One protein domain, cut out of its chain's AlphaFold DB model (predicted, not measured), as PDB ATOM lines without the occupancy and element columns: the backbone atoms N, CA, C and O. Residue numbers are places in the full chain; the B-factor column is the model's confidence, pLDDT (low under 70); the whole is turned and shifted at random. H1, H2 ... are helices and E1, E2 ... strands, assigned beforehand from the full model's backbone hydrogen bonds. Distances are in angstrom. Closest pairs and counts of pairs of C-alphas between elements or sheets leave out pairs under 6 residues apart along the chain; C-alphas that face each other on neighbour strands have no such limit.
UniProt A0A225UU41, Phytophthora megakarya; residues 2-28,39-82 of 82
ATOM      1  N   ALA A   2    -119.848  93.528  -4.349       61.22
ATOM      2  CA  ALA A   2    -119.229  92.533  -3.473       61.22
ATOM      3  C   ALA A   2    -119.454  91.140  -4.086       61.22
ATOM      4  O   ALA A   2    -120.514  90.910  -4.668       61.22
ATOM      5  N   SER A   3    -118.482  90.230  -3.980       74.00
ATOM      6  CA  SER A   3    -118.706  88.832  -4.377       74.00
ATOM      7  C   SER A   3    -119.726  88.175  -3.443       74.00
ATOM      8  O   SER A   3    -119.736  88.476  -2.247       74.00
ATOM      9  N   VAL A   4    -120.529  87.243  -3.965       79.94
ATOM     10  CA  VAL A   4    -121.453  86.408  -3.173       79.94
ATOM     11  C   VAL A   4    -120.745  85.706  -2.008       79.94
ATOM     12  O   VAL A   4    -121.292  85.618  -0.910       79.94
ATOM     13  N   ASP A   5    -119.476  85.333  -2.182       83.94
ATOM     14  CA  ASP A   5    -118.692  84.652  -1.147       83.94
ATOM     15  C   ASP A   5    -118.102  85.587  -0.085       83.94
ATOM     16  O   ASP A   5    -117.505  85.118   0.882       83.94
ATOM     17  N   ALA A   6    -118.252  86.911  -0.210       85.44
ATOM     18  CA  ALA A   6    -117.678  87.867   0.743       85.44
ATOM     19  C   ALA A   6    -118.170  87.630   2.186       85.44
ATOM     20  O   ALA A   6    -117.410  87.817   3.137       85.44
ATOM     21  N   ILE A   7    -119.409  87.151   2.349       89.06
ATOM     22  CA  ILE A   7    -119.982  86.755   3.644       89.06
ATOM     23  C   ILE A   7    -119.273  85.506   4.195       89.06
ATOM     24  O   ILE A   7    -118.967  85.441   5.387       89.06
ATOM     25  N   HIS A   8    -118.971  84.528   3.338       89.94
ATOM     26  CA  HIS A   8    -118.249  83.313   3.718       89.94
ATOM     27  C   HIS A   8    -116.788  83.608   4.084       89.94
ATOM     28  O   HIS A   8    -116.297  83.121   5.104       89.94
ATOM     29  N   TRP A   9    -116.115  84.475   3.322       90.88
ATOM     30  CA  TRP A   9    -114.753  84.920   3.626       90.88
ATOM     31  C   TRP A   9    -114.670  85.744   4.914       90.88
ATOM     32  O   TRP A   9    -113.751  85.522   5.700       90.88
ATOM     33  N   ARG A  10    -115.648  86.621   5.189       90.00
ATOM     34  CA  ARG A  10    -115.759  87.334   6.474       90.00
ATOM     35  C   ARG A  10    -115.876  86.349   7.643       90.00
ATOM     36  O   ARG A  10    -115.017  86.361   8.516       90.00
ATOM     37  N   LYS A  11    -116.833  85.413   7.595       90.94
ATOM     38  CA  LYS A  11    -116.993  84.361   8.622       90.94
ATOM     39  C   LYS A  11    -115.717  83.528   8.826       90.94
ATOM     40  O   LYS A  11    -115.424  83.125   9.950       90.94
ATOM     41  N   ALA A  12    -114.951  83.270   7.764       90.69
ATOM     42  CA  ALA A  12    -113.680  82.552   7.850       90.69
ATOM     43  C   ALA A  12    -112.564  83.381   8.520       90.69
ATOM     44  O   ALA A  12    -111.806  82.824   9.311       90.69
ATOM     45  N   ILE A  13    -112.484  84.689   8.243       91.06
ATOM     46  CA  ILE A  13    -111.578  85.639   8.920       91.06
ATOM     47  C   ILE A  13    -111.904  85.714  10.411       91.06
ATOM     48  O   ILE A  13    -111.015  85.549  11.244       91.06
ATOM     49  N   ASP A  14    -113.176  85.924  10.746       90.19
ATOM     50  CA  ASP A  14    -113.609  86.139  12.126       90.19
ATOM     51  C   ASP A  14    -113.368  84.875  12.978       90.19
ATOM     52  O   ASP A  14    -112.907  84.970  14.115       90.19
ATOM     53  N   LYS A  15    -113.565  83.677  12.398       88.56
ATOM     54  CA  LYS A  15    -113.248  82.388  13.041       88.56
ATOM     55  C   LYS A  15    -111.744  82.162  13.245       88.56
ATOM     56  O   LYS A  15    -111.361  81.609  14.274       88.56
ATOM     57  N   GLU A  16    -110.893  82.580  12.307       86.75
ATOM     58  CA  GLU A  16    -109.432  82.530  12.487       86.75
ATOM     59  C   GLU A  16    -108.994  83.506  13.595       86.75
ATOM     60  O   GLU A  16    -108.246  83.126  14.491       86.75
ATOM     61  N   GLY A  17    -109.522  84.737  13.602       85.25
ATOM     62  CA  GLY A  17    -109.238  85.740  14.634       85.25
ATOM     63  C   GLY A  17    -109.655  85.297  16.039       85.25
ATOM     64  O   GLY A  17    -108.864  85.396  16.976       85.25
ATOM     65  N   GLN A  18    -110.857  84.729  16.182       86.06
ATOM     66  CA  GLN A  18    -111.313  84.117  17.436       86.06
ATOM     67  C   GLN A  18    -110.401  82.966  17.875       86.06
ATOM     68  O   GLN A  18    -110.069  82.884  19.053       86.06
ATOM     69  N   SER A  19    -109.945  82.124  16.939       83.81
ATOM     70  CA  SER A  19    -109.010  81.032  17.234       83.81
ATOM     71  C   SER A  19    -107.654  81.546  17.727       83.81
ATOM     72  O   SER A  19    -107.094  80.977  18.659       83.81
ATOM     73  N   LEU A  20    -107.112  82.621  17.150       79.88
ATOM     74  CA  LEU A  20    -105.845  83.205  17.611       79.88
ATOM     75  C   LEU A  20    -105.961  83.714  19.059       79.88
ATOM     76  O   LEU A  20    -105.091  83.425  19.879       79.88
ATOM     77  N   ILE A  21    -107.069  84.390  19.383       81.31
ATOM     78  CA  ILE A  21    -107.361  84.906  20.730       81.31
ATOM     79  C   ILE A  21    -107.596  83.760  21.732       81.31
ATOM     80  O   ILE A  21    -107.065  83.793  22.841       81.31
ATOM     81  N   SER A  22    -108.359  82.725  21.359       79.94
ATOM     82  CA  SER A  22    -108.743  81.642  22.276       79.94
ATOM     83  C   SER A  22    -107.576  80.753  22.709       79.94
ATOM     84  O   SER A  22    -107.636  80.159  23.779       79.94
ATOM     85  N   HIS A  23    -106.516  80.655  21.900       70.06
ATOM     86  CA  HIS A  23    -105.331  79.850  22.219       70.06
ATOM     87  C   HIS A  23    -104.326  80.568  23.140       70.06
ATOM     88  O   HIS A  23    -103.242  80.041  23.370       70.06
ATOM     89  N   VAL A  24    -104.658  81.756  23.670       63.19
ATOM     90  CA  VAL A  24    -103.874  82.556  24.645       63.19
ATOM     91  C   VAL A  24    -102.519  83.085  24.129       63.19
ATOM     92  O   VAL A  24    -102.044  84.111  24.615       63.19
ATOM     93  N   MET A  25    -101.932  82.469  23.097       62.22
ATOM     94  CA  MET A  25    -100.655  82.875  22.493       62.22
ATOM     95  C   MET A  25    -100.696  84.263  21.830       62.22
ATOM     96  O   MET A  25     -99.660  84.910  21.716       62.22
ATOM     97  N   TRP A  26    -101.872  84.750  21.415       69.62
ATOM     98  CA  TRP A  26    -102.019  86.051  20.754       69.62
ATOM     99  C   TRP A  26    -102.788  87.040  21.629       69.62
ATOM    100  O   TRP A  26    -104.017  87.006  21.713       69.62
ATOM    101  N   LYS A  27    -102.058  87.972  22.247       69.38
ATOM    102  CA  LYS A  27    -102.640  89.130  22.937       69.38
ATOM    103  C   LYS A  27    -102.802  90.285  21.952       69.38
ATOM    104  O   LYS A  27    -101.840  90.686  21.302       69.38
ATOM    105  N   LEU A  28    -104.008  90.847  21.865       75.50
ATOM    106  CA  LEU A  28    -104.237  92.092  21.136       75.50
ATOM    107  C   LEU A  28    -103.627  93.250  21.939       75.50
ATOM    108  O   LEU A  28    -104.120  93.586  23.013       75.50
ATOM    109  N   THR A  39     -95.721  93.593   7.377       79.94
ATOM    110  CA  THR A  39     -96.722  93.456   6.314       79.94
ATOM    111  C   THR A  39     -97.369  92.071   6.368       79.94
ATOM    112  O   THR A  39     -96.747  91.076   5.996       79.94
ATOM    113  N   SER A  40     -98.630  92.000   6.783       83.38
ATOM    114  CA  SER A  40     -99.434  90.780   6.720       83.38
ATOM    115  C   SER A  40    -100.213  90.680   5.402       83.38
ATOM    116  O   SER A  40    -100.312  91.628   4.617       83.38
ATOM    117  N   ARG A  41    -100.749  89.493   5.121       86.50
ATOM    118  CA  ARG A  41    -101.762  89.254   4.090       86.50
ATOM    119  C   ARG A  41    -102.717  88.160   4.543       86.50
ATOM    120  O   ARG A  41    -102.309  87.225   5.229       86.50
ATOM    121  N   TRP A  42    -103.957  88.226   4.080       86.31
ATOM    122  CA  TRP A  42    -104.856  87.080   4.147       86.31
ATOM    123  C   TRP A  42    -104.579  86.113   2.992       86.31
ATOM    124  O   TRP A  42    -104.277  86.524   1.865       86.31
ATOM    125  N   ILE A  43    -104.662  84.822   3.296       89.00
ATOM    126  CA  ILE A  43    -104.672  83.717   2.342       89.00
ATOM    127  C   ILE A  43    -106.040  83.050   2.444       89.00
ATOM    128  O   ILE A  43    -106.459  82.642   3.527       89.00
ATOM    129  N   PHE A  44    -106.719  82.939   1.308       89.25
ATOM    130  CA  PHE A  44    -108.050  82.359   1.187       89.25
ATOM    131  C   PHE A  44    -107.966  81.058   0.391       89.25
ATOM    132  O   PHE A  44    -107.320  81.013  -0.657       89.25
ATOM    133  N   LYS A  45    -108.603  79.993   0.880       90.81
ATOM    134  CA  LYS A  45    -108.745  78.723   0.166       90.81
ATOM    135  C   LYS A  45    -110.103  78.102   0.465       90.81
ATOM    136  O   LYS A  45    -110.463  77.927   1.629       90.81
ATOM    137  N   ILE A  46    -110.835  77.752  -0.589       92.00
ATOM    138  CA  ILE A  46    -112.015  76.899  -0.466       92.00
ATOM    139  C   ILE A  46    -111.514  75.462  -0.293       92.00
ATOM    140  O   ILE A  46    -110.609  75.010  -1.003       92.00
ATOM    141  N   LYS A  47    -112.055  74.774   0.704       90.69
ATOM    142  CA  LYS A  47    -111.960  73.331   0.862       90.69
ATOM    143  C   LYS A  47    -113.217  72.697   0.285       90.69
ATOM    144  O   LYS A  47    -114.318  73.179   0.551       90.69
ATOM    145  N   HIS A  48    -113.005  71.625  -0.466       93.56
ATOM    146  CA  HIS A  48    -114.058  70.770  -0.984       93.56
ATOM    147  C   HIS A  48    -113.962  69.391  -0.324       93.56
ATOM    148  O   HIS A  48    -112.872  69.010   0.123       93.56
ATOM    149  N   ASP A  49    -115.088  68.691  -0.247       92.50
ATOM    150  CA  ASP A  49    -115.161  67.292   0.181       92.50
ATOM    151  C   ASP A  49    -114.692  66.331  -0.937       92.50
ATOM    152  O   ASP A  49    -114.115  66.758  -1.942       92.50
ATOM    153  N   ALA A  50    -114.876  65.022  -0.740       92.88
ATOM    154  CA  ALA A  50    -114.509  64.006  -1.729       92.88
ATOM    155  C   ALA A  50    -115.414  64.025  -2.977       92.88
ATOM    156  O   ALA A  50    -114.971  63.632  -4.055       92.88
ATOM    157  N   ASP A  51    -116.645  64.517  -2.832       91.62
ATOM    158  CA  ASP A  51    -117.669  64.601  -3.876       91.62
ATOM    159  C   ASP A  51    -117.601  65.931  -4.662       91.62
ATOM    160  O   ASP A  51    -118.269  66.103  -5.682       91.62
ATOM    161  N   GLY A  52    -116.760  66.872  -4.217       88.75
ATOM    162  CA  GLY A  52    -116.495  68.162  -4.854       88.75
ATOM    163  C   GLY A  52    -117.322  69.337  -4.322       88.75
ATOM    164  O   GLY A  52    -117.135  70.463  -4.792       88.75
ATOM    165  N   ASN A  53    -118.196  69.135  -3.333       90.25
ATOM    166  CA  ASN A  53    -118.991  70.211  -2.735       90.25
ATOM    167  C   ASN A  53    -118.142  71.066  -1.789       90.25
ATOM    168  O   ASN A  53    -117.095  70.646  -1.301       90.25
ATOM    169  N   VAL A  54    -118.596  72.287  -1.497       89.56
ATOM    170  CA  VAL A  54    -117.864  73.226  -0.632       89.56
ATOM    171  C   VAL A  54    -117.988  72.838   0.849       89.56
ATOM    172  O   VAL A  54    -118.878  73.309   1.551       89.56
ATOM    173  N   GLU A  55    -117.042  72.029   1.334       90.38
ATOM    174  CA  GLU A  55    -116.869  71.687   2.756       90.38
ATOM    175  C   GLU A  55    -116.701  72.951   3.618       90.38
ATOM    176  O   GLU A  55    -117.400  73.144   4.616       90.38
ATOM    177  N   ARG A  56    -115.727  73.815   3.280       89.62
ATOM    178  CA  ARG A  56    -115.350  74.935   4.156       89.62
ATOM    179  C   ARG A  56    -114.578  76.055   3.463       89.62
ATOM    180  O   ARG A  56    -113.562  75.849   2.807       89.62
ATOM    181  N   TYR A  57    -114.944  77.290   3.785       91.06
ATOM    182  CA  TYR A  57    -114.102  78.461   3.547       91.06
ATOM    183  C   TYR A  57    -112.996  78.544   4.612       91.06
ATOM    184  O   TYR A  57    -113.279  78.657   5.809       91.06
ATOM    185  N   LYS A  58    -111.723  78.470   4.197       89.81
ATOM    186  CA  LYS A  58    -110.551  78.628   5.074       89.81
ATOM    187  C   LYS A  58    -109.830  79.937   4.756       89.81
ATOM    188  O   LYS A  58    -109.315  80.122   3.655       89.81
ATOM    189  N   ALA A  59    -109.768  80.824   5.743       91.69
ATOM    190  CA  ALA A  59    -108.866  81.968   5.762       91.69
ATOM    191  C   ALA A  59    -107.676  81.640   6.680       91.69
ATOM    192  O   ALA A  59    -107.841  80.890   7.638       91.69
ATOM    193  N   ARG A  60    -106.491  82.181   6.387       87.81
ATOM    194  CA  ARG A  60    -105.342  82.250   7.306       87.81
ATOM    195  C   ARG A  60    -104.683  83.621   7.176       87.81
ATOM    196  O   ARG A  60    -104.515  84.103   6.052       87.81
ATOM    197  N   MET A  61    -104.285  84.233   8.287       85.31
ATOM    198  CA  MET A  61    -103.442  85.433   8.264       85.31
ATOM    199  C   MET A  61    -101.971  85.013   8.215       85.31
ATOM    200  O   MET A  61    -101.544  84.162   8.988       85.31
ATOM    201  N   VAL A  62    -101.194  85.589   7.296       83.44
ATOM    202  CA  VAL A  62     -99.777  85.255   7.095       83.44
ATOM    203  C   VAL A  62     -98.941  86.530   7.094       83.44
ATOM    204  O   VAL A  62     -99.212  87.461   6.334       83.44
ATOM    205  N   ILE A  63     -97.914  86.570   7.941       82.19
ATOM    206  CA  ILE A  63     -96.946  87.671   8.032       82.19
ATOM    207  C   ILE A  63     -95.854  87.465   6.971       82.19
ATOM    208  O   ILE A  63     -95.424  86.338   6.723       82.19
ATOM    209  N   ARG A  64     -95.377  88.537   6.323       76.50
ATOM    210  CA  ARG A  64     -94.218  88.492   5.409       76.50
ATOM    211  C   ARG A  64     -92.896  88.432   6.190       76.50
ATOM    212  O   ARG A  64     -92.081  89.346   6.101       76.50
ATOM    213  N   GLY A  65     -92.697  87.348   6.941       69.62
ATOM    214  CA  GLY A  65     -91.578  87.199   7.879       69.62
ATOM    215  C   GLY A  65     -90.180  87.215   7.253       69.62
ATOM    216  O   GLY A  65     -89.224  87.558   7.926       69.62
ATOM    217  N   PHE A  66     -90.057  86.985   5.940       67.06
ATOM    218  CA  PHE A  66     -88.783  87.077   5.201       67.06
ATOM    219  C   PHE A  66     -88.125  88.475   5.202       67.06
ATOM    220  O   PHE A  66     -87.044  88.640   4.642       67.06
ATOM    221  N   LYS A  67     -88.794  89.494   5.756       63.56
ATOM    222  CA  LYS A  67     -88.234  90.833   5.981       63.56
ATOM    223  C   LYS A  67     -87.772  91.086   7.417       63.56
ATOM    224  O   LYS A  67     -87.211  92.149   7.645       63.56
ATOM    225  N   GLN A  68     -88.049  90.175   8.347       69.38
ATOM    226  CA  GLN A  68     -87.714  90.352   9.753       69.38
ATOM    227  C   GLN A  68     -86.224  90.106   9.989       69.38
ATOM    228  O   GLN A  68     -85.689  89.092   9.538       69.38
ATOM    229  N   VAL A  69     -85.582  90.992  10.744       69.12
ATOM    230  CA  VAL A  69     -84.237  90.768  11.285       69.12
ATOM    231  C   VAL A  69     -84.345  90.221  12.710       69.12
ATOM    232  O   VAL A  69     -85.015  90.802  13.571       69.12
ATOM    233  N   GLU A  70     -83.688  89.086  12.942       69.00
ATOM    234  CA  GLU A  70     -83.561  88.438  14.250       69.00
ATOM    235  C   GLU A  70     -82.946  89.401  15.282       69.00
ATOM    236  O   GLU A  70     -82.114  90.242  14.936       69.00
ATOM    237  N   TYR A  71     -83.404  89.336  16.533       66.19
ATOM    238  CA  TYR A  71     -83.050  90.242  17.641       66.19
ATOM    239  C   TYR A  71     -83.423  91.731  17.461       66.19
ATOM    240  O   TYR A  71     -83.271  92.511  18.400       66.19
ATOM    241  N   ILE A  72     -83.965  92.149  16.308       70.19
ATOM    242  CA  ILE A  72     -84.498  93.512  16.092       70.19
ATOM    243  C   ILE A  72     -86.033  93.500  16.062       70.19
ATOM    244  O   ILE A  72     -86.697  94.312  16.714       70.19
ATOM    245  N   GLU A  73     -86.611  92.577  15.292       67.94
ATOM    246  CA  GLU A  73     -88.049  92.537  14.986       67.94
ATOM    247  C   GLU A  73     -88.750  91.284  15.535       67.94
ATOM    248  O   GLU A  73     -89.980  91.236  15.554       67.94
ATOM    249  N   TYR A  74     -87.988  90.294  16.006       68.19
ATOM    250  CA  TYR A  74     -88.451  89.147  16.790       68.19
ATOM    251  C   TYR A  74     -87.292  88.530  17.582       68.19
ATOM    252  O   TYR A  74     -86.134  88.642  17.181       68.19
ATOM    253  N   ASP A  75     -87.632  87.863  18.683       64.00
ATOM    254  CA  ASP A  75     -86.693  87.139  19.556       64.00
ATOM    255  C   ASP A  75     -87.156  85.685  19.815       64.00
ATOM    256  O   ASP A  75     -86.415  84.871  20.354       64.00
ATOM    257  N   GLU A  76     -88.366  85.332  19.359       58.84
ATOM    258  CA  GLU A  76     -88.965  83.996  19.452       58.84
ATOM    259  C   GLU A  76     -89.363  83.490  18.054       58.84
ATOM    260  O   GLU A  76     -89.964  84.222  17.262       58.84
ATOM    261  N   THR A  77     -89.068  82.221  17.749       61.31
ATOM    262  CA  THR A  77     -89.461  81.580  16.481       61.31
ATOM    263  C   THR A  77     -90.738  80.759  16.655       61.31
ATOM    264  O   THR A  77     -90.745  79.726  17.321       61.31
ATOM    265  N   PHE A  78     -91.821  81.185  16.002       59.41
ATOM    266  CA  PHE A  78     -93.115  80.501  16.051       59.41
ATOM    267  C   PHE A  78     -93.234  79.421  14.969       59.41
ATOM    268  O   PHE A  78     -93.230  79.715  13.772       59.41
ATOM    269  N   ALA A  79     -93.405  78.166  15.390       55.66
ATOM    270  CA  ALA A  79     -93.736  77.065  14.488       55.66
ATOM    271  C   ALA A  79     -95.136  77.256  13.854       55.66
ATOM    272  O   ALA A  79     -96.038  77.807  14.495       55.66
ATOM    273  N   PRO A  80     -95.364  76.796  12.607       47.19
ATOM    274  CA  PRO A  80     -96.672  76.894  11.968       47.19
ATOM    275  C   PRO A  80     -97.712  76.048  12.715       47.19
ATOM    276  O   PRO A  80     -97.508  74.857  12.935       47.19
ATOM    277  N   VAL A  81     -98.846  76.665  13.068       48.19
ATOM    278  CA  VAL A  81     -99.933  76.003  13.808       48.19
ATOM    279  C   VAL A  81    -100.489  74.812  13.020       48.19
ATOM    280  O   VAL A  81    -100.886  74.964  11.853       48.19
ATOM    281  N   ILE A  82    -100.514  73.668  13.712       38.22
ATOM    282  CA  ILE A  82    -100.969  72.340  13.270       38.22
ATOM    283  C   ILE A  82    -102.416  72.426  12.746       38.22
ATOM    284  O   ILE A  82    -103.297  72.857  13.520       38.22
TER     285      ILE A  82
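What this domain is: This is residues 2 to 28 and 39 to 82 of the 82 residues of a protein of Phytophthora megakarya (UniProt A0A225UU41). A long, narrow hairpin of two strands, E1 and E2, has one helix, H1, packed on it, mostly on E2, and past the end of E2 a long tail without a named element runs out and turns back, its residues 75 to 82 sticking out free. The printed part has 71 residues, with one named helix and two named strands in the order H1, E1, E2; the sheet, E1 - E2, is antiparallel. The class is mixed, helices and strands, though under half of the residues are in named elements. The whole is loose, with a radius of gyration of the C-alphas of 15.2 A, and elongated, spanning 47 by 28 by 25 A.

Where its parts are: E1 is residues 40 to 47, 22.3 A from first to last C-alpha, beginning at C-alpha 40 at (-99.434, 90.780, 6.720). E2 is residues 56 to 63, 22.7 A long, ending at C-alpha 63 at (-96.946, 87.671, 8.032). H1 is residues 6 to 22, 24.1 A long, beginning at C-alpha 6 at (-117.678, 87.867, 0.743).

How they stand to each other: E1 and E2 form a hairpin with a short link, antiparallel at 159 degrees between their directions. N 43 and O 60, 2.9 A apart, and N 47 and O 56, 2.8 A apart, are within hydrogen-bond range. H1 and E2 have 12 pairs of C-alphas within 8 A, the closest those of Ala 12 and Ala 59 at 5.3 A. H1 and E1 have 1 such pair, Trp 9 and Phe 44 at 7.6 A. In H1 every O i to N i+4 pair is within hydrogen-bond range.

The domain as a whole: The two C-alphas farthest apart, those of Asp 51 and Ile 72, are 48.3 A apart. Residues 29 to 38 are not printed, and C-alphas 28 and 39 are 16.7 A apart across this cut, which lies in the link from H1 to E1. Residues 64 to 82 hold no named element. The mean pLDDT of the printed part is 78.8; residue 2 and residues 24 to 27, 65 to 71 and 73 to 82 are under 70.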